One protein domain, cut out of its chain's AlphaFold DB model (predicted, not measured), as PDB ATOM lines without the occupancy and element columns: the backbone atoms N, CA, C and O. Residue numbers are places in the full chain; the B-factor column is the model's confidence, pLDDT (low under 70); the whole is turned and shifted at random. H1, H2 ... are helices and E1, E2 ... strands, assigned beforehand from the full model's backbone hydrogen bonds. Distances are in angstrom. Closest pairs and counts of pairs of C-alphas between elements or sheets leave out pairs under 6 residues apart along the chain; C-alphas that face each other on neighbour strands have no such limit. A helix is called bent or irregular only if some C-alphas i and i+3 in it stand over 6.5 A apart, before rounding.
ATOM      1  N   LEU A 525     208.120 225.106 239.292       84.69
ATOM      2  CA  LEU A 525     207.331 226.256 239.754       84.69
ATOM      3  C   LEU A 525     207.359 227.404 238.724       84.69
ATOM      4  O   LEU A 525     207.246 228.577 239.083       84.69
ATOM      5  N   ARG A 526     207.609 227.083 237.446       89.19
ATOM      6  CA  ARG A 526     207.642 228.075 236.364       89.19
ATOM      7  C   ARG A 526     206.229 228.364 235.869       89.19
ATOM      8  O   ARG A 526     205.476 227.430 235.613       89.19
ATOM      9  N   PHE A 527     205.931 229.635 235.640       91.50
ATOM     10  CA  PHE A 527     204.666 230.092 235.070       91.50
ATOM     11  C   PHE A 527     204.924 231.068 233.923       91.50
ATOM     12  O   PHE A 527     205.948 231.757 233.876       91.50
ATOM     13  N   ASN A 528     203.989 231.127 232.980       91.19
ATOM     14  CA  ASN A 528     204.084 232.028 231.837       91.19
ATOM     15  C   ASN A 528     203.279 233.302 232.106       91.19
ATOM     16  O   ASN A 528     202.199 233.260 232.689       91.19
ATOM     17  N   GLY A 529     203.794 234.438 231.647       89.19
ATOM     18  CA  GLY A 529     203.086 235.713 231.694       89.19
ATOM     19  C   GLY A 529     203.635 236.693 230.665       89.19
ATOM     20  O   GLY A 529     204.416 236.334 229.781       89.19
ATOM     21  N   THR A 530     203.237 237.955 230.782       89.75
ATOM     22  CA  THR A 530     203.642 239.030 229.873       89.75
ATOM     23  C   THR A 530     204.175 240.232 230.645       89.75
ATOM     24  O   THR A 530     203.516 240.779 231.526       89.75
ATOM     25  N   ILE A 531     205.387 240.675 230.307       87.75
ATOM     26  CA  ILE A 531     205.982 241.897 230.855       87.75
ATOM     27  C   ILE A 531     205.865 242.983 229.786       87.75
ATOM     28  O   ILE A 531     206.591 242.995 228.787       87.75
ATOM     29  N   LYS A 532     204.931 243.917 230.010       81.25
ATOM     30  CA  LYS A 532     204.518 245.011 229.105       81.25
ATOM     31  C   LYS A 532     203.889 244.549 227.783       81.25
ATOM     32  O   LYS A 532     202.734 244.856 227.531       81.25
ATOM     33  N   ARG A 533     204.678 243.901 226.921       81.81
ATOM     34  CA  ARG A 533     204.292 243.384 225.587       81.81
ATOM     35  C   ARG A 533     205.073 242.130 225.171       81.81
ATOM     36  O   ARG A 533     204.771 241.556 224.133       81.81
ATOM     37  N   ASN A 534     206.073 241.715 225.947       85.94
ATOM     38  CA  ASN A 534     206.845 240.503 225.693       85.94
ATOM     39  C   ASN A 534     206.294 239.372 226.558       85.94
ATOM     40  O   ASN A 534     206.038 239.587 227.746       85.94
ATOM     41  N   THR A 535     206.175 238.174 225.993       85.88
ATOM     42  CA  THR A 535     206.070 236.941 226.776       85.88
ATOM     43  C   THR A 535     207.309 236.791 227.663       85.88
ATOM     44  O   THR A 535     208.422 237.142 227.267       85.88
ATOM     45  N   ALA A 536     207.106 236.324 228.890       87.69
ATOM     46  CA  ALA A 536     208.152 236.123 229.880       87.69
ATOM     47  C   ALA A 536     207.901 234.803 230.614       87.69
ATOM     48  O   ALA A 536     206.836 234.606 231.206       87.69
ATOM     49  N   THR A 537     208.892 233.912 230.578       90.88
ATOM     50  CA  THR A 537     208.858 232.640 231.306       90.88
ATOM     51  C   THR A 537     209.388 232.900 232.710       90.88
ATOM     52  O   THR A 537     210.601 232.967 232.922       90.88
ATOM     53  N   MET A 538     208.487 233.097 233.669       91.50
ATOM     54  CA  MET A 538     208.853 233.429 235.042       91.50
ATOM     55  C   MET A 538     209.238 232.155 235.799       91.50
ATOM     56  O   MET A 538     208.481 231.190 235.855       91.50
ATOM     57  N   GLN A 539     210.435 232.150 236.380       91.00
ATOM     58  CA  GLN A 539     211.003 231.024 237.118       91.00
ATOM     59  C   GLN A 539     211.467 231.514 238.498       91.00
ATOM     60  O   GLN A 539     212.263 232.455 238.564       91.00
ATOM     61  N   PRO A 540     210.997 230.933 239.612       90.81
ATOM     62  CA  PRO A 540     211.523 231.263 240.929       90.81
ATOM     63  C   PRO A 540     212.868 230.566 241.180       90.81
ATOM     64  O   PRO A 540     213.162 229.502 240.632       90.81
ATOM     65  N   THR A 541     213.685 231.175 242.031       87.94
ATOM     66  CA  THR A 541     214.959 230.655 242.546       87.94
ATOM     67  C   THR A 541     214.926 230.678 244.083       87.94
ATOM     68  O   THR A 541     213.845 230.719 244.671       87.94
ATOM     69  N   VAL A 542     216.073 230.604 244.770       82.44
ATOM     70  CA  VAL A 542     216.115 230.623 246.245       82.44
ATOM     71  C   VAL A 542     215.795 232.021 246.782       82.44
ATOM     72  O   VAL A 542     215.037 232.151 247.746       82.44
ATOM     73  N   ASN A 543     216.340 233.063 246.141       82.94
ATOM     74  CA  ASN A 543     216.201 234.456 246.582       82.94
ATOM     75  C   ASN A 543     215.545 235.390 245.549       82.94
ATOM     76  O   ASN A 543     215.218 236.530 245.889       82.94
ATOM     77  N   CYS A 544     215.336 234.942 244.306       89.38
ATOM     78  CA  CYS A 544     214.787 235.757 243.221       89.38
ATOM     79  C   CYS A 544     213.585 235.112 242.510       89.38
ATOM     80  O   CYS A 544     213.387 233.902 242.525       89.38
ATOM     81  N   LEU A 545     212.812 235.942 241.813       91.44
ATOM     82  CA  LEU A 545     211.939 235.557 240.707       91.44
ATOM     83  C   LEU A 545     212.548 236.127 239.418       91.44
ATOM     84  O   LEU A 545     212.858 237.321 239.352       91.44
ATOM     85  N   ILE A 546     212.770 235.284 238.407       92.88
ATOM     86  CA  ILE A 546     213.566 235.651 237.229       92.88
ATOM     87  C   ILE A 546     212.888 235.295 235.902       92.88
ATOM     88  O   ILE A 546     212.101 234.361 235.817       92.88
ATOM     89  N   ASN A 547     213.262 236.021 234.853       92.50
ATOM     90  CA  ASN A 547     213.122 235.630 233.454       92.50
ATOM     91  C   ASN A 547     214.512 235.771 232.811       92.50
ATOM     92  O   ASN A 547     215.004 236.895 232.661       92.50
ATOM     93  N   ILE A 548     215.163 234.645 232.496       90.38
ATOM     94  CA  ILE A 548     216.507 234.600 231.881       90.38
ATOM     95  C   ILE A 548     216.587 233.749 230.603       90.38
ATOM     96  O   ILE A 548     217.607 233.802 229.918       90.38
ATOM     97  N   THR A 549     215.526 233.013 230.253       86.19
ATOM     98  CA  THR A 549     215.435 232.301 228.969       86.19
ATOM     99  C   THR A 549     215.350 233.303 227.815       86.19
ATOM    100  O   THR A 549     216.183 233.274 226.911       86.19
ATOM    101  N   ASP A 550     214.404 234.247 227.899       83.75
ATOM    102  CA  ASP A 550     214.044 235.154 226.807       83.75
ATOM    103  C   ASP A 550     214.234 236.631 227.175       83.75
ATOM    104  O   ASP A 550     214.072 237.046 228.326       83.75
ATOM    105  N   ALA A 551     214.549 237.463 226.180       81.19
ATOM    106  CA  ALA A 551     214.673 238.905 226.365       81.19
ATOM    107  C   ALA A 551     213.290 239.604 226.319       81.19
ATOM    108  O   ALA A 551     212.501 239.334 225.412       81.19
ATOM    109  N   PRO A 552     212.997 240.570 227.217       85.19
ATOM    110  CA  PRO A 552     213.914 241.230 228.145       85.19
ATOM    111  C   PRO A 552     214.172 240.431 229.429       85.19
ATOM    112  O   PRO A 552     213.251 240.098 230.177       85.19
ATOM    113  N   TYR A 553     215.455 240.227 229.737       90.56
ATOM    114  CA  TYR A 553     215.866 239.607 230.991       90.56
ATOM    115  C   TYR A 553     215.392 240.432 232.185       90.56
ATOM    116  O   TYR A 553     215.544 241.658 232.210       90.56
ATOM    117  N   LYS A 554     214.860 239.757 233.202       91.06
ATOM    118  CA  LYS A 554     214.370 240.394 234.422       91.06
ATOM    119  C   LYS A 554     214.777 239.568 235.634       91.06
ATOM    120  O   LYS A 554     214.646 238.354 235.640       91.06
ATOM    121  N   VAL A 555     215.270 240.255 236.656       92.06
ATOM    122  CA  VAL A 555     215.535 239.706 237.989       92.06
ATOM    123  C   VAL A 555     214.750 240.561 238.987       92.06
ATOM    124  O   VAL A 555     214.642 241.787 238.821       92.06
ATOM    125  N   ILE A 556     214.126 239.894 239.953       90.88
ATOM    126  CA  ILE A 556     213.282 240.460 241.006       90.88
ATOM    127  C   ILE A 556     213.723 239.778 242.300       90.88
ATOM    128  O   ILE A 556     213.584 238.567 242.419       90.88
ATOM    129  N   GLU A 557     214.272 240.515 243.257       89.94
ATOM    130  CA  GLU A 557     214.689 239.939 244.541       89.94
ATOM    131  C   GLU A 557     213.487 239.837 245.479       89.94
ATOM    132  O   GLU A 557     212.813 240.841 245.720       89.94
ATOM    133  N   LEU A 558     213.245 238.657 246.048       88.00
ATOM    134  CA  LEU A 558     212.084 238.403 246.910       88.00
ATOM    135  C   LEU A 558     212.110 239.262 248.186       88.00
ATOM    136  O   LEU A 558     211.062 239.693 248.651       88.00
ATOM    137  N   GLU A 559     213.296 239.606 248.704       86.75
ATOM    138  CA  GLU A 559     213.439 240.530 249.844       86.75
ATOM    139  C   GLU A 559     212.996 241.969 249.506       86.75
ATOM    140  O   GLU A 559     212.537 242.691 250.393       86.75
ATOM    141  N   THR A 560     213.066 242.383 248.232       88.31
ATOM    142  CA  THR A 560     212.669 243.737 247.789       88.31
ATOM    143  C   THR A 560     211.177 243.891 247.506       88.31
ATOM    144  O   THR A 560     210.698 245.024 247.412       88.31
ATOM    145  N   ILE A 561     210.452 242.777 247.379       89.94
ATOM    146  CA  ILE A 561     208.990 242.755 247.271       89.94
ATOM    147  C   ILE A 561     208.404 243.120 248.638       89.94
ATOM    148  O   ILE A 561     208.921 242.683 249.672       89.94
ATOM    149  N   ASP A 562     207.345 243.926 248.635       87.69
ATOM    150  CA  ASP A 562     206.511 244.158 249.816       87.69
ATOM    151  C   ASP A 562     205.256 243.282 249.760       87.69
ATOM    152  O   ASP A 562     205.103 242.343 250.544       87.69
ATOM    153  N   ILE A 563     204.417 243.522 248.747       90.56
ATOM    154  CA  ILE A 563     203.196 242.759 248.487       90.56
ATOM    155  C   ILE A 563     203.069 242.373 247.010       90.56
ATOM    156  O   ILE A 563     203.712 242.949 246.124       90.56
ATOM    157  N   VAL A 564     202.192 241.408 246.750       92.94
ATOM    158  CA  VAL A 564     201.742 241.029 245.408       92.94
ATOM    159  C   VAL A 564     200.222 241.147 245.340       92.94
ATOM    160  O   VAL A 564     199.520 240.727 246.258       92.94
ATOM    161  N   VAL A 565     199.709 241.705 244.248       92.06
ATOM    162  CA  VAL A 565     198.269 241.888 244.023       92.06
ATOM    163  C   VAL A 565     197.866 241.151 242.756       92.06
ATOM    164  O   VAL A 565     198.486 241.324 241.707       92.06
ATOM    165  N   PHE A 566     196.848 240.305 242.858       92.44
ATOM    166  CA  PHE A 566     196.288 239.563 241.738       92.44
ATOM    167  C   PHE A 566     195.047 240.278 241.207       92.44
ATOM    168  O   PHE A 566     193.998 240.262 241.848       92.44
ATOM    169  N   GLU A 567     195.162 240.890 240.033       90.44
ATOM    170  CA  GLU A 567     194.068 241.611 239.389       90.44
ATOM    171  C   GLU A 567     193.281 240.730 238.417       90.44
ATOM    172  O   GLU A 567     193.761 239.708 237.914       90.44
ATOM    173  N   ARG A 568     192.066 241.186 238.090       84.81
ATOM    174  CA  ARG A 568     191.125 240.527 237.167       84.81
ATOM    175  C   ARG A 568     190.665 239.141 237.652       84.81
ATOM    176  O   ARG A 568     190.059 238.373 236.898       84.81
ATOM    177  N   LEU A 569     190.849 238.848 238.944       76.88
ATOM    178  CA  LEU A 569     190.290 237.681 239.630       76.88
ATOM    179  C   LEU A 569     188.832 237.926 240.037       76.88
ATOM    180  O   LEU A 569     188.477 237.990 241.213       76.88
ATOM    181  N   SER A 570     187.954 238.037 239.041       67.25
ATOM    182  CA  SER A 570     186.516 237.927 239.294       67.25
ATOM    183  C   SER A 570     186.153 236.504 239.737       67.25
ATOM    184  O   SER A 570     186.697 235.523 239.219       67.25
ATOM    185  N   ARG A 571     185.181 236.397 240.654       61.56
ATOM    186  CA  ARG A 571     184.548 235.124 241.053       61.56
ATOM    187  C   ARG A 571     183.780 234.469 239.890       61.56
ATOM    188  O   ARG A 571     183.508 233.275 239.943       61.56
ATOM    189  N   ASN A 572     183.479 235.224 238.829       55.53
ATOM    190  CA  ASN A 572     182.847 234.713 237.613       55.53
ATOM    191  C   ASN A 572     183.896 234.027 236.715       55.53
ATOM    192  O   ASN A 572     184.952 234.590 236.418       55.53
ATOM    193  N   LEU A 573     183.599 232.806 236.258       58.34
ATOM    194  CA  LEU A 573     184.587 231.886 235.670       58.34
ATOM    195  C   LEU A 573     185.054 232.248 234.238       58.34
ATOM    196  O   LEU A 573     185.915 231.575 233.684       58.34
ATOM    197  N   THR A 574     184.539 233.330 233.645       61.88
ATOM    198  CA  THR A 574     184.697 233.680 232.219       61.88
ATOM    199  C   THR A 574     186.136 233.981 231.778       61.88
ATOM    200  O   THR A 574     186.511 233.687 230.646       61.88
ATOM    201  N   LEU A 575     186.963 234.583 232.642       69.88
ATOM    202  CA  LEU A 575     188.356 234.911 232.307       69.88
ATOM    203  C   LEU A 575     189.273 233.714 232.582       69.88
ATOM    204  O   LEU A 575     189.358 233.277 233.729       69.88
ATOM    205  N   LYS A 576     190.004 233.230 231.565       81.00
ATOM    206  CA  LYS A 576     191.020 232.162 231.713       81.00
ATOM    207  C   LYS A 576     192.361 232.652 232.288       81.00
ATOM    208  O   LYS A 576     193.098 231.863 232.876       81.00
ATOM    209  N   ASN A 577     192.640 233.952 232.173       87.44
ATOM    210  CA  ASN A 577     193.891 234.579 232.602       87.44
ATOM    211  C   ASN A 577     193.645 235.622 233.706       87.44
ATOM    212  O   ASN A 577     192.540 236.155 233.818       87.44
ATOM    213  N   PHE A 578     194.688 235.944 234.470       90.69
ATOM    214  CA  PHE A 578     194.727 237.027 235.463       90.69
ATOM    215  C   PHE A 578     196.036 237.827 235.343       90.69
ATOM    216  O   PHE A 578     196.945 237.412 234.620       90.69
ATOM    217  N   ASP A 579     196.152 238.952 236.052       91.56
ATOM    218  CA  ASP A 579     197.403 239.721 236.120       91.56
ATOM    219  C   ASP A 579     197.983 239.710 237.535       91.56
ATOM    220  O   ASP A 579     197.251 239.735 238.520       91.56
ATOM    221  N   MET A 580     199.309 239.690 237.646       92.06
ATOM    222  CA  MET A 580     200.024 239.735 238.920       92.06
ATOM    223  C   MET A 580     200.882 241.000 238.990       92.06
ATOM    224  O   MET A 580     201.859 241.142 238.253       92.06
ATOM    225  N   VAL A 581     200.542 241.919 239.889       93.19
ATOM    226  CA  VAL A 581     201.282 243.163 240.120       93.19
ATOM    227  C   VAL A 581     202.200 242.989 241.324       93.19
ATOM    228  O   VAL A 581     201.751 242.710 242.433       93.19
ATOM    229  N   VAL A 582     203.506 243.149 241.102       92.88
ATOM    230  CA  VAL A 582     204.529 243.080 242.152       92.88
ATOM    231  C   VAL A 582     204.872 244.493 242.619       92.88
ATOM    232  O   VAL A 582     205.301 245.327 241.810       92.88
ATOM    233  N   ILE A 583     204.712 244.752 243.920       91.56
ATOM    234  CA  ILE A 583     205.009 246.039 244.563       91.56
ATOM    235  C   ILE A 583     206.303 245.919 245.377       91.56
ATOM    236  O   ILE A 583     206.577 244.893 246.000       91.56
ATOM    237  N   PHE A 584     207.129 246.965 245.347       91.50
ATOM    238  CA  PHE A 584     208.433 247.002 246.011       91.50
ATOM    239  C   PHE A 584     208.384 247.827 247.300       91.50
ATOM    240  O   PHE A 584     207.751 248.876 247.324       91.50
ATOM    241  N   LYS A 585     209.180 247.437 248.305       87.25
ATOM    242  CA  LYS A 585     209.378 248.169 249.583       87.25
ATOM    243  C   LYS A 585     209.970 249.579 249.447       87.25
ATOM    244  O   LYS A 585     210.148 250.285 250.430       87.25
ATOM    245  N   ASP A 586     210.352 249.966 248.237       85.44
ATOM    246  CA  ASP A 586     210.758 251.325 247.898       85.44
ATOM    247  C   ASP A 586     209.675 251.898 246.989       85.44
ATOM    248  O   ASP A 586     209.665 251.617 245.789       85.44
ATOM    249  N   HIS A 587     208.771 252.681 247.579       81.81
ATOM    250  CA  HIS A 587     207.595 253.245 246.915       81.81
ATOM    251  C   HIS A 587     207.937 254.216 245.767       81.81
ATOM    252  O   HIS A 587     207.070 254.545 244.959       81.81
ATOM    253  N   ASN A 588     209.209 254.617 245.624       81.19
ATOM    254  CA  ASN A 588     209.709 255.388 244.480       81.19
ATOM    255  C   ASN A 588     209.969 254.513 243.238       81.19
ATOM    256  O   ASN A 588     210.173 255.036 242.138       81.19
ATOM    257  N   LYS A 589     210.021 253.180 243.383       83.88
ATOM    258  CA  LYS A 589     210.144 252.257 242.249       83.88
ATOM    259  C   LYS A 589     208.763 252.025 241.625       83.88
ATOM    260  O   LYS A 589     207.827 251.694 242.347       83.88
ATOM    261  N   PRO A 590     208.626 252.101 240.288       85.56
ATOM    262  CA  PRO A 590     207.374 251.741 239.636       85.56
ATOM    263  C   PRO A 590     207.065 250.256 239.858       85.56
ATOM    264  O   PRO A 590     207.960 249.408 239.749       85.56
ATOM    265  N   VAL A 591     205.790 249.952 240.121       90.88
ATOM    266  CA  VAL A 591     205.279 248.580 240.231       90.88
ATOM    267  C   VAL A 591     205.563 247.771 238.961       90.88
ATOM    268  O   VAL A 591     205.705 248.322 237.862       90.88
ATOM    269  N   LEU A 592     205.641 246.449 239.101       91.06
ATOM    270  CA  LEU A 592     205.872 245.538 237.983       91.06
ATOM    271  C   LEU A 592     204.621 244.687 237.713       91.06
ATOM    272  O   LEU A 592     204.457 243.652 238.361       91.06
ATOM    273  N   PRO A 593     203.762 245.075 236.752       91.50
ATOM    274  CA  PRO A 593     202.699 244.206 236.266       91.50
ATOM    275  C   PRO A 593     203.281 243.074 235.407       91.50
ATOM    276  O   PRO A 593     204.050 243.312 234.467       91.50
ATOM    277  N   ILE A 594     202.888 241.846 235.734       92.44
ATOM    278  CA  ILE A 594     203.111 240.621 234.964       92.44
ATOM    279  C   ILE A 594     201.721 240.127 234.552       92.44
ATOM    280  O   ILE A 594     201.011 239.518 235.349       92.44
ATOM    281  N   GLY A 595     201.300 240.471 233.337       90.69
ATOM    282  CA  GLY A 595     199.930 240.249 232.880       90.69
ATOM    283  C   GLY A 595     199.721 238.914 232.171       90.69
ATOM    284  O   GLY A 595     200.683 238.297 231.710       90.69
ATOM    285  N   SER A 596     198.468 238.509 231.993       88.56
ATOM    286  CA  SER A 596     198.061 237.313 231.240       88.56
ATOM    287  C   SER A 596     198.698 236.010 231.749       88.56
ATOM    288  O   SER A 596     199.136 235.179 230.954       88.56
ATOM    289  N   VAL A 597     198.748 235.835 233.070       91.06
ATOM    290  CA  VAL A 597     199.135 234.577 233.727       91.06
ATOM    291  C   VAL A 597     197.948 233.605 233.696       91.06
ATOM    292  O   VAL A 597     196.798 234.022 233.858       91.06
ATOM    293  N   SER A 598     198.204 232.313 233.467       89.25
ATOM    294  CA  SER A 598     197.156 231.281 233.400       89.25
ATOM    295  C   SER A 598     196.530 231.036 234.772       89.25
ATOM    296  O   SER A 598     197.259 230.829 235.741       89.25
ATOM    297  N   LYS A 599     195.193 230.960 234.881       85.44
ATOM    298  CA  LYS A 599     194.529 230.617 236.156       85.44
ATOM    299  C   LYS A 599     194.935 229.251 236.727       85.44
ATOM    300  O   LYS A 599     194.828 229.081 237.939       85.44
ATOM    301  N   VAL A 600     195.443 228.327 235.906       87.38
ATOM    302  CA  VAL A 600     196.030 227.051 236.367       87.38
ATOM    303  C   VAL A 600     197.226 227.302 237.300       87.38
ATOM    304  O   VAL A 600     197.392 226.621 238.310       87.38
ATOM    305  N   ASP A 601     198.016 228.341 237.021       86.75
ATOM    306  CA  ASP A 601     199.225 228.663 237.781       86.75
ATOM    307  C   ASP A 601     198.917 229.362 239.122       86.75
ATOM    308  O   ASP A 601     199.721 229.318 240.056       86.75
ATOM    309  N   LEU A 602     197.733 229.979 239.252       87.62
ATOM    310  CA  LEU A 602     197.346 230.815 240.397       87.62
ATOM    311  C   LEU A 602     197.553 230.108 241.742       87.62
ATOM    312  O   LEU A 602     198.095 230.684 242.686       87.62
ATOM    313  N   ASP A 603     197.124 228.851 241.821       87.12
ATOM    314  CA  ASP A 603     197.096 228.092 243.065       87.12
ATOM    315  C   ASP A 603     198.510 227.709 243.531       87.12
ATOM    316  O   ASP A 603     198.769 227.661 244.735       87.12
ATOM    317  N   HIS A 604     199.450 227.475 242.602       86.12
ATOM    318  CA  HIS A 604     200.850 227.212 242.948       86.12
ATOM    319  C   HIS A 604     201.619 228.509 243.236       86.12
ATOM    320  O   HIS A 604     202.404 228.541 244.185       86.12
ATOM    321  N   ILE A 605     201.337 229.599 242.508       89.50
ATOM    322  CA  ILE A 605     201.927 230.922 242.762       89.50
ATOM    323  C   ILE A 605     201.523 231.426 244.155       89.50
ATOM    324  O   ILE A 605     202.395 231.843 244.916       89.50
ATOM    325  N   LYS A 606     200.243 231.313 244.545       88.88
ATOM    326  CA  LYS A 606     199.779 231.640 245.909       88.88
ATOM    327  C   LYS A 606     200.538 230.837 246.969       88.88
ATOM    328  O   LYS A 606     201.154 231.431 247.851       88.88
ATOM    329  N   LYS A 607     200.577 229.501 246.848       87.62
ATOM    330  CA  LYS A 607     201.304 228.609 247.781       87.62
ATOM    331  C   LYS A 607     202.791 228.972 247.891       87.62
ATOM    332  O   LYS A 607     203.353 228.935 248.987       87.62
ATOM    333  N   TRP A 608     203.426 229.340 246.778       87.25
ATOM    334  CA  TRP A 608     204.819 229.786 246.739       87.25
ATOM    335  C   TRP A 608     205.021 231.149 247.422       87.25
ATOM    336  O   TRP A 608     205.915 231.264 248.262       87.25
ATOM    337  N   LEU A 609     204.177 232.151 247.154       88.50
ATOM    338  CA  LEU A 609     204.256 233.477 247.787       88.50
ATOM    339  C   LEU A 609     204.000 233.420 249.300       88.50
ATOM    340  O   LEU A 609     204.764 234.011 250.063       88.50
ATOM    341  N   THR A 610     203.024 232.620 249.753       87.31
ATOM    342  CA  THR A 610     202.802 232.363 251.187       87.31
ATOM    343  C   THR A 610     204.049 231.764 251.846       87.31
ATOM    344  O   THR A 610     204.450 232.206 252.918       87.31
ATOM    345  N   LYS A 611     204.730 230.808 251.193       81.06
ATOM    346  CA  LYS A 611     206.016 230.268 251.683       81.06
ATOM    347  C   LYS A 611     207.167 231.274 251.609       81.06
ATOM    348  O   LYS A 611     208.134 231.155 252.364       81.06
ATOM    349  N   CYS A 612     207.094 232.258 250.718       80.12
ATOM    350  CA  CYS A 612     208.079 233.330 250.636       80.12
ATOM    351  C   CYS A 612     207.963 234.358 251.772       80.12
ATOM    352  O   CYS A 612     208.938 235.081 251.967       80.12
ATOM    353  N   ASP A 613     206.872 234.343 252.552       84.94
ATOM    354  CA  ASP A 613     206.495 235.374 253.537       84.94
ATOM    355  C   ASP A 613     206.127 236.716 252.866       84.94
ATOM    356  O   ASP A 613     206.496 237.799 253.315       84.94
ATOM    357  N   ILE A 614     205.429 236.628 251.725       87.50
ATOM    358  CA  ILE A 614     204.943 237.766 250.933       87.50
ATOM    359  C   ILE A 614     203.414 237.797 251.016       87.50
ATOM    360  O   ILE A 614     202.753 236.795 250.729       87.50
ATOM    361  N   LYS A 615     202.839 238.948 251.388       88.12
ATOM    362  CA  LYS A 615     201.379 239.128 251.448       88.12
ATOM    363  C   LYS A 615     200.784 239.203 250.040       88.12
ATOM    364  O   LYS A 615     201.333 239.873 249.161       88.12
ATOM    365  N   THR A 616     199.644 238.544 249.855       90.38
ATOM    366  CA  THR A 616     198.912 238.483 248.585       90.38
ATOM    367  C   THR A 616     197.505 239.042 248.730       90.38
ATOM    368  O   THR A 616     196.780 238.608 249.623       90.38
ATOM    369  N   TYR A 617     197.108 239.925 247.817       89.75
ATOM    370  CA  TYR A 617     195.760 240.499 247.730       89.75
ATOM    371  C   TYR A 617     195.101 240.123 246.396       89.75
ATOM    372  O   TYR A 617     195.798 239.779 245.440       89.75
ATOM    373  N   GLU A 618     193.770 240.176 246.317       88.94
ATOM    374  CA  GLU A 618     193.000 239.737 245.144       88.94
ATOM    375  C   GLU A 618     191.930 240.772 244.784       88.94
ATOM    376  O   GLU A 618     191.069 241.079 245.607       88.94
ATOM    377  N   THR A 619     191.958 241.290 243.553       86.25
ATOM    378  CA  THR A 619     191.013 242.307 243.073       86.25
ATOM    379  C   THR A 619     190.289 241.847 241.798       86.25
ATOM    380  O   THR A 619     190.909 241.314 240.869       86.25
ATOM    381  N   PRO A 620     188.961 242.058 241.690       83.56
ATOM    382  CA  PRO A 620     188.206 241.706 240.486       83.56
ATOM    383  C   PRO A 620     188.445 242.693 239.332       83.56
ATOM    384  O   PRO A 620     188.238 242.339 238.173       83.56
ATOM    385  N   GLN A 621     188.888 243.914 239.646       83.19
ATOM    386  CA  GLN A 621     189.223 244.985 238.706       83.19
ATOM    387  C   GLN A 621     190.738 245.249 238.707       83.19
ATOM    388  O   GLN A 621     191.423 244.931 239.682       83.19
ATOM    389  N   SER A 622     191.246 245.842 237.624       85.50
ATOM    390  CA  SER A 622     192.615 246.370 237.558       85.50
ATOM    391  C   SER A 622     192.680 247.791 238.111       85.50
ATOM    392  O   SER A 622     191.807 248.607 237.817       85.50
ATOM    393  N   LEU A 623     193.712 248.089 238.897       87.12
ATOM    394  CA  LEU A 623     193.846 249.344 239.632       87.12
ATOM    395  C   LEU A 623     194.820 250.315 238.952       87.12
ATOM    396  O   LEU A 623     195.825 249.924 238.354       87.12
ATOM    397  N   ASN A 624     194.569 251.621 239.089       88.31
ATOM    398  CA  ASN A 624     195.521 252.637 238.642       88.31
ATOM    399  C   ASN A 624     196.637 252.833 239.680       88.31
ATOM    400  O   ASN A 624     196.643 253.789 240.460       88.31
ATOM    401  N   TRP A 625     197.627 251.942 239.628       88.44
ATOM    402  CA  TRP A 625     198.828 251.994 240.463       88.44
ATOM    403  C   TRP A 625     199.615 253.302 240.361       88.44
ATOM    404  O   TRP A 625     200.355 253.616 241.285       88.44
ATOM    405  N   THR A 626     199.465 254.091 239.292       86.38
ATOM    406  CA  THR A 626     200.127 255.404 239.209       86.38
ATOM    407  C   THR A 626     199.585 256.335 240.287       86.38
ATOM    408  O   THR A 626     200.361 256.905 241.043       86.38
ATOM    409  N   ASN A 627     198.258 256.432 240.403       85.69
ATOM    410  CA  ASN A 627     197.608 257.293 241.387       85.69
ATOM    411  C   ASN A 627     197.801 256.740 242.805       85.69
ATOM    412  O   ASN A 627     198.164 257.494 243.699       85.69
ATOM    413  N   ILE A 628     197.641 255.422 242.995       85.44
ATOM    414  CA  ILE A 628     197.826 254.769 244.305       85.44
ATOM    415  C   ILE A 628     199.246 255.003 244.829       85.44
ATOM    416  O   ILE A 628     199.413 255.405 245.976       85.44
ATOM    417  N   MET A 629     200.275 254.812 243.996       84.62
ATOM    418  CA  MET A 629     201.652 255.077 244.414       84.62
ATOM    419  C   MET A 629     201.927 256.576 244.606       84.62
ATOM    420  O   MET A 629     202.786 256.908 245.413       84.62
ATOM    421  N   GLU A 630     201.228 257.494 243.929       84.56
ATOM    422  CA  GLU A 630     201.343 258.927 244.244       84.56
ATOM    423  C   GLU A 630     200.751 259.252 245.626       84.56
ATOM    424  O   GLU A 630     201.446 259.893 246.410       84.56
ATOM    425  N   THR A 631     199.572 258.724 245.979       83.94
ATOM    426  CA  THR A 631     198.966 258.886 247.318       83.94
ATOM    427  C   THR A 631     199.796 258.235 248.431       83.94
ATOM    428  O   THR A 631     200.020 258.832 249.477       83.94
ATOM    429  N   VAL A 632     200.328 257.028 248.208       83.75
ATOM    430  CA  VAL A 632     201.202 256.349 249.188       83.75
ATOM    431  C   VAL A 632     202.511 257.119 249.416       83.75
ATOM    432  O   VAL A 632     203.048 257.091 250.520       83.75
ATOM    433  N   ASN A 633     203.024 257.837 248.407       82.06
ATOM    434  CA  ASN A 633     204.209 258.686 248.563       82.06
ATOM    435  C   ASN A 633     203.900 260.092 249.129       82.06
ATOM    436  O   ASN A 633     204.840 260.748 249.577       82.06
ATOM    437  N   SER A 634     202.648 260.576 249.119       81.50
ATOM    438  CA  SER A 634     202.266 261.821 249.814       81.50
ATOM    439  C   SER A 634     201.948 261.586 251.289       81.50
ATOM    440  O   SER A 634     202.460 262.304 252.145       81.50
ATOM    441  N   ASP A 635     201.162 260.555 251.595       76.19
ATOM    442  CA  ASP A 635     200.534 260.354 252.906       76.19
ATOM    443  C   ASP A 635     201.158 259.172 253.671       76.19
ATOM    444  O   ASP A 635     200.475 258.346 254.280       76.19
ATOM    445  N   GLN A 636     202.494 259.101 253.637       73.81
ATOM    446  CA  GLN A 636     203.309 258.021 254.212       73.81
ATOM    447  C   GLN A 636     203.001 257.751 255.702       73.81
ATOM    448  O   GLN A 636     202.995 256.591 256.103       73.81
ATOM    449  N   GLU A 637     202.694 258.773 256.513       69.44
ATOM    450  CA  GLU A 637     202.319 258.584 257.931       69.44
ATOM    451  C   GLU A 637     200.997 257.807 258.078       69.44
ATOM    452  O   GLU A 637     200.922 256.852 258.849       69.44
ATOM    453  N   HIS A 638     199.971 258.146 257.290       65.69
ATOM    454  CA  HIS A 638     198.688 257.433 257.303       65.69
ATOM    455  C   HIS A 638     198.814 256.014 256.722       65.69
ATOM    456  O   HIS A 638     198.161 255.071 257.180       65.69
ATOM    457  N   PHE A 639     199.693 255.847 255.731       74.19
ATOM    458  CA  PHE A 639     200.018 254.542 255.171       74.19
ATOM    459  C   PHE A 639     200.769 253.637 256.166       74.19
ATOM    460  O   PHE A 639     200.565 252.426 256.143       74.19
ATOM    461  N   GLU A 640     201.591 254.176 257.068       69.31
ATOM    462  CA  GLU A 640     202.258 253.373 258.106       69.31
ATOM    463  C   GLU A 640     201.289 252.845 259.183       69.31
ATOM    464  O   GLU A 640     201.541 251.775 259.742       69.31
ATOM    465  N   GLU A 641     200.158 253.519 259.425       65.12
ATOM    466  CA  GLU A 641     199.104 253.035 260.333       65.12
ATOM    467  C   GLU A 641     198.153 252.020 259.668       65.12
ATOM    468  O   GLU A 641     197.895 250.955 260.234       65.12
ATOM    469  N   ASN A 642     197.648 252.316 258.462       68.94
ATOM    470  CA  ASN A 642     196.618 251.500 257.794       68.94
ATOM    471  C   ASN A 642     197.158 250.488 256.764       68.94
ATOM    472  O   ASN A 642     196.516 249.464 256.502       68.94
ATOM    473  N   GLY A 643     198.325 250.748 256.171       78.31
ATOM    474  CA  GLY A 643     198.975 249.913 255.159       78.31
ATOM    475  C   GLY A 643     198.083 249.518 253.976       78.31
ATOM    476  O   GLY A 643     197.146 250.210 253.586       78.31
ATOM    477  N   TRP A 644     198.344 248.335 253.418       81.88
ATOM    478  CA  TRP A 644     197.594 247.753 252.296       81.88
ATOM    479  C   TRP A 644     196.207 247.181 252.669       81.88
ATOM    480  O   TRP A 644     195.677 246.333 251.954       81.88
ATOM    481  N   SER A 645     195.608 247.586 253.795       76.25
ATOM    482  CA  SER A 645     194.314 247.049 254.261       76.25
ATOM    483  C   SER A 645     193.147 247.350 253.312       76.25
ATOM    484  O   SER A 645     192.251 246.520 253.179       76.25
ATOM    485  N   PHE A 646     193.199 248.468 252.580       80.00
ATOM    486  CA  PHE A 646     192.193 248.861 251.581       80.00
ATOM    487  C   PHE A 646     192.061 247.887 250.391       80.00
ATOM    488  O   PHE A 646     191.102 247.977 249.631       80.00
ATOM    489  N   LEU A 647     193.009 246.957 250.217       81.06
ATOM    490  CA  LEU A 647     192.950 245.902 249.199       81.06
ATOM    491  C   LEU A 647     192.205 244.636 249.676       81.06
ATOM    492  O   LEU A 647     192.072 243.688 248.901       81.06
TER     493      LEU A 647
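AT A GLANCE: This is residues 525 to 647 of the 805 residues of the protein "FACT complex subunit" of Entamoeba invadens IP1 (UniProt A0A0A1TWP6). Two four-stranded sheets stand partly face to face as a sandwich with crossed strands, and H1 packs over one face of the second sheet while also reaching E1 of the first. H2 and H3 form a loose pair at one end, reaching the second sheet with a few residues each. The printed part has 123 residues, in the order E1 to E7, H1, E8, H2, H3, and its class is mixed, helices and strands. The first sheet is E1 E2 E3 E4, antiparallel throughout, and the second is E7 E6 E5 E8, mixed. The whole is compact, with a radius of gyration of the C-alphas of 14.4 A and spans of 40 by 34 by 29 A.

HOW THE PARTS SIT: E1, residues 527 to 531, E2, 534 to 540, E3, 544 to 547, and E4, 554 to 557, form a meander, each strand the antiparallel neighbour of the one before. N 529 and O 536 of E1 and E2 are 3.1 A apart, N 539 and O 546 of E2 and E3 2.8 A, and N 545 and O 556 of E3 and E4 2.8 A, each within hydrogen-bond range. The pairing of E2 is staggered: residues 534 to 538 pair with E1, residues 539 to 540 with E3. E5, residues 561 to 567, E6, 577 to 584, and E7, 592 to 598, form a second meander. N 565 and O 581 of E5 and E6 are 2.9 A apart, and N 594 and O 580 of E7 and E6 2.8 A. The closest C-alphas of E1 and E7 are those of Gly 529 and Val 597, 4.6 A. E8, residues 615 to 618, is parallel to E5, with N 566 and O 617 at 2.8 A. This sheet is strongly twisted. H1, residues 599 to 612, makes two layers with it, a helix on one face of a sheet, at a height over the sheet of 9.2 A. E7, H1 and E8 are a split strand-helix-strand unit, with E6 and E5 between its strands and a right-handed crossover. H2, residues 625 to 634, and H3, residues 636 to 647, are close but not clearly touching, closest at the C-alphas of Val 632 and Phe 639, 6.4 A. Every O i to N i+4 pair is within hydrogen-bond range in H2, but 8 of 10 in H1 and 4 of 8 in H3.

IN THESE COORDINATES: E1 begins at C-alpha 527, (204.666, 230.092, 235.070). E2 is 18.4 A long, E5 16.9 A, E6 23.4 A and E7 17.3 A. H1 is 20.0 A long and only just irregular, with C-alphas 600 and 603 6.9 A apart. H2 is 14.0 A long. H3, 16.7 A long, is irregular, with C-alphas 641 and 644 9.7 A apart, and ends at C-alpha 647, (192.950, 245.902, 249.199).

THE WHOLE: The two C-alphas farthest apart are those of Thr 549 and His 638, 41.4 A. The printed part has no cut and no long link. Mean pLDDT of the printed part is 85.0, with residues 570 to 575, 637 to 638 and 640 to 642 under 70.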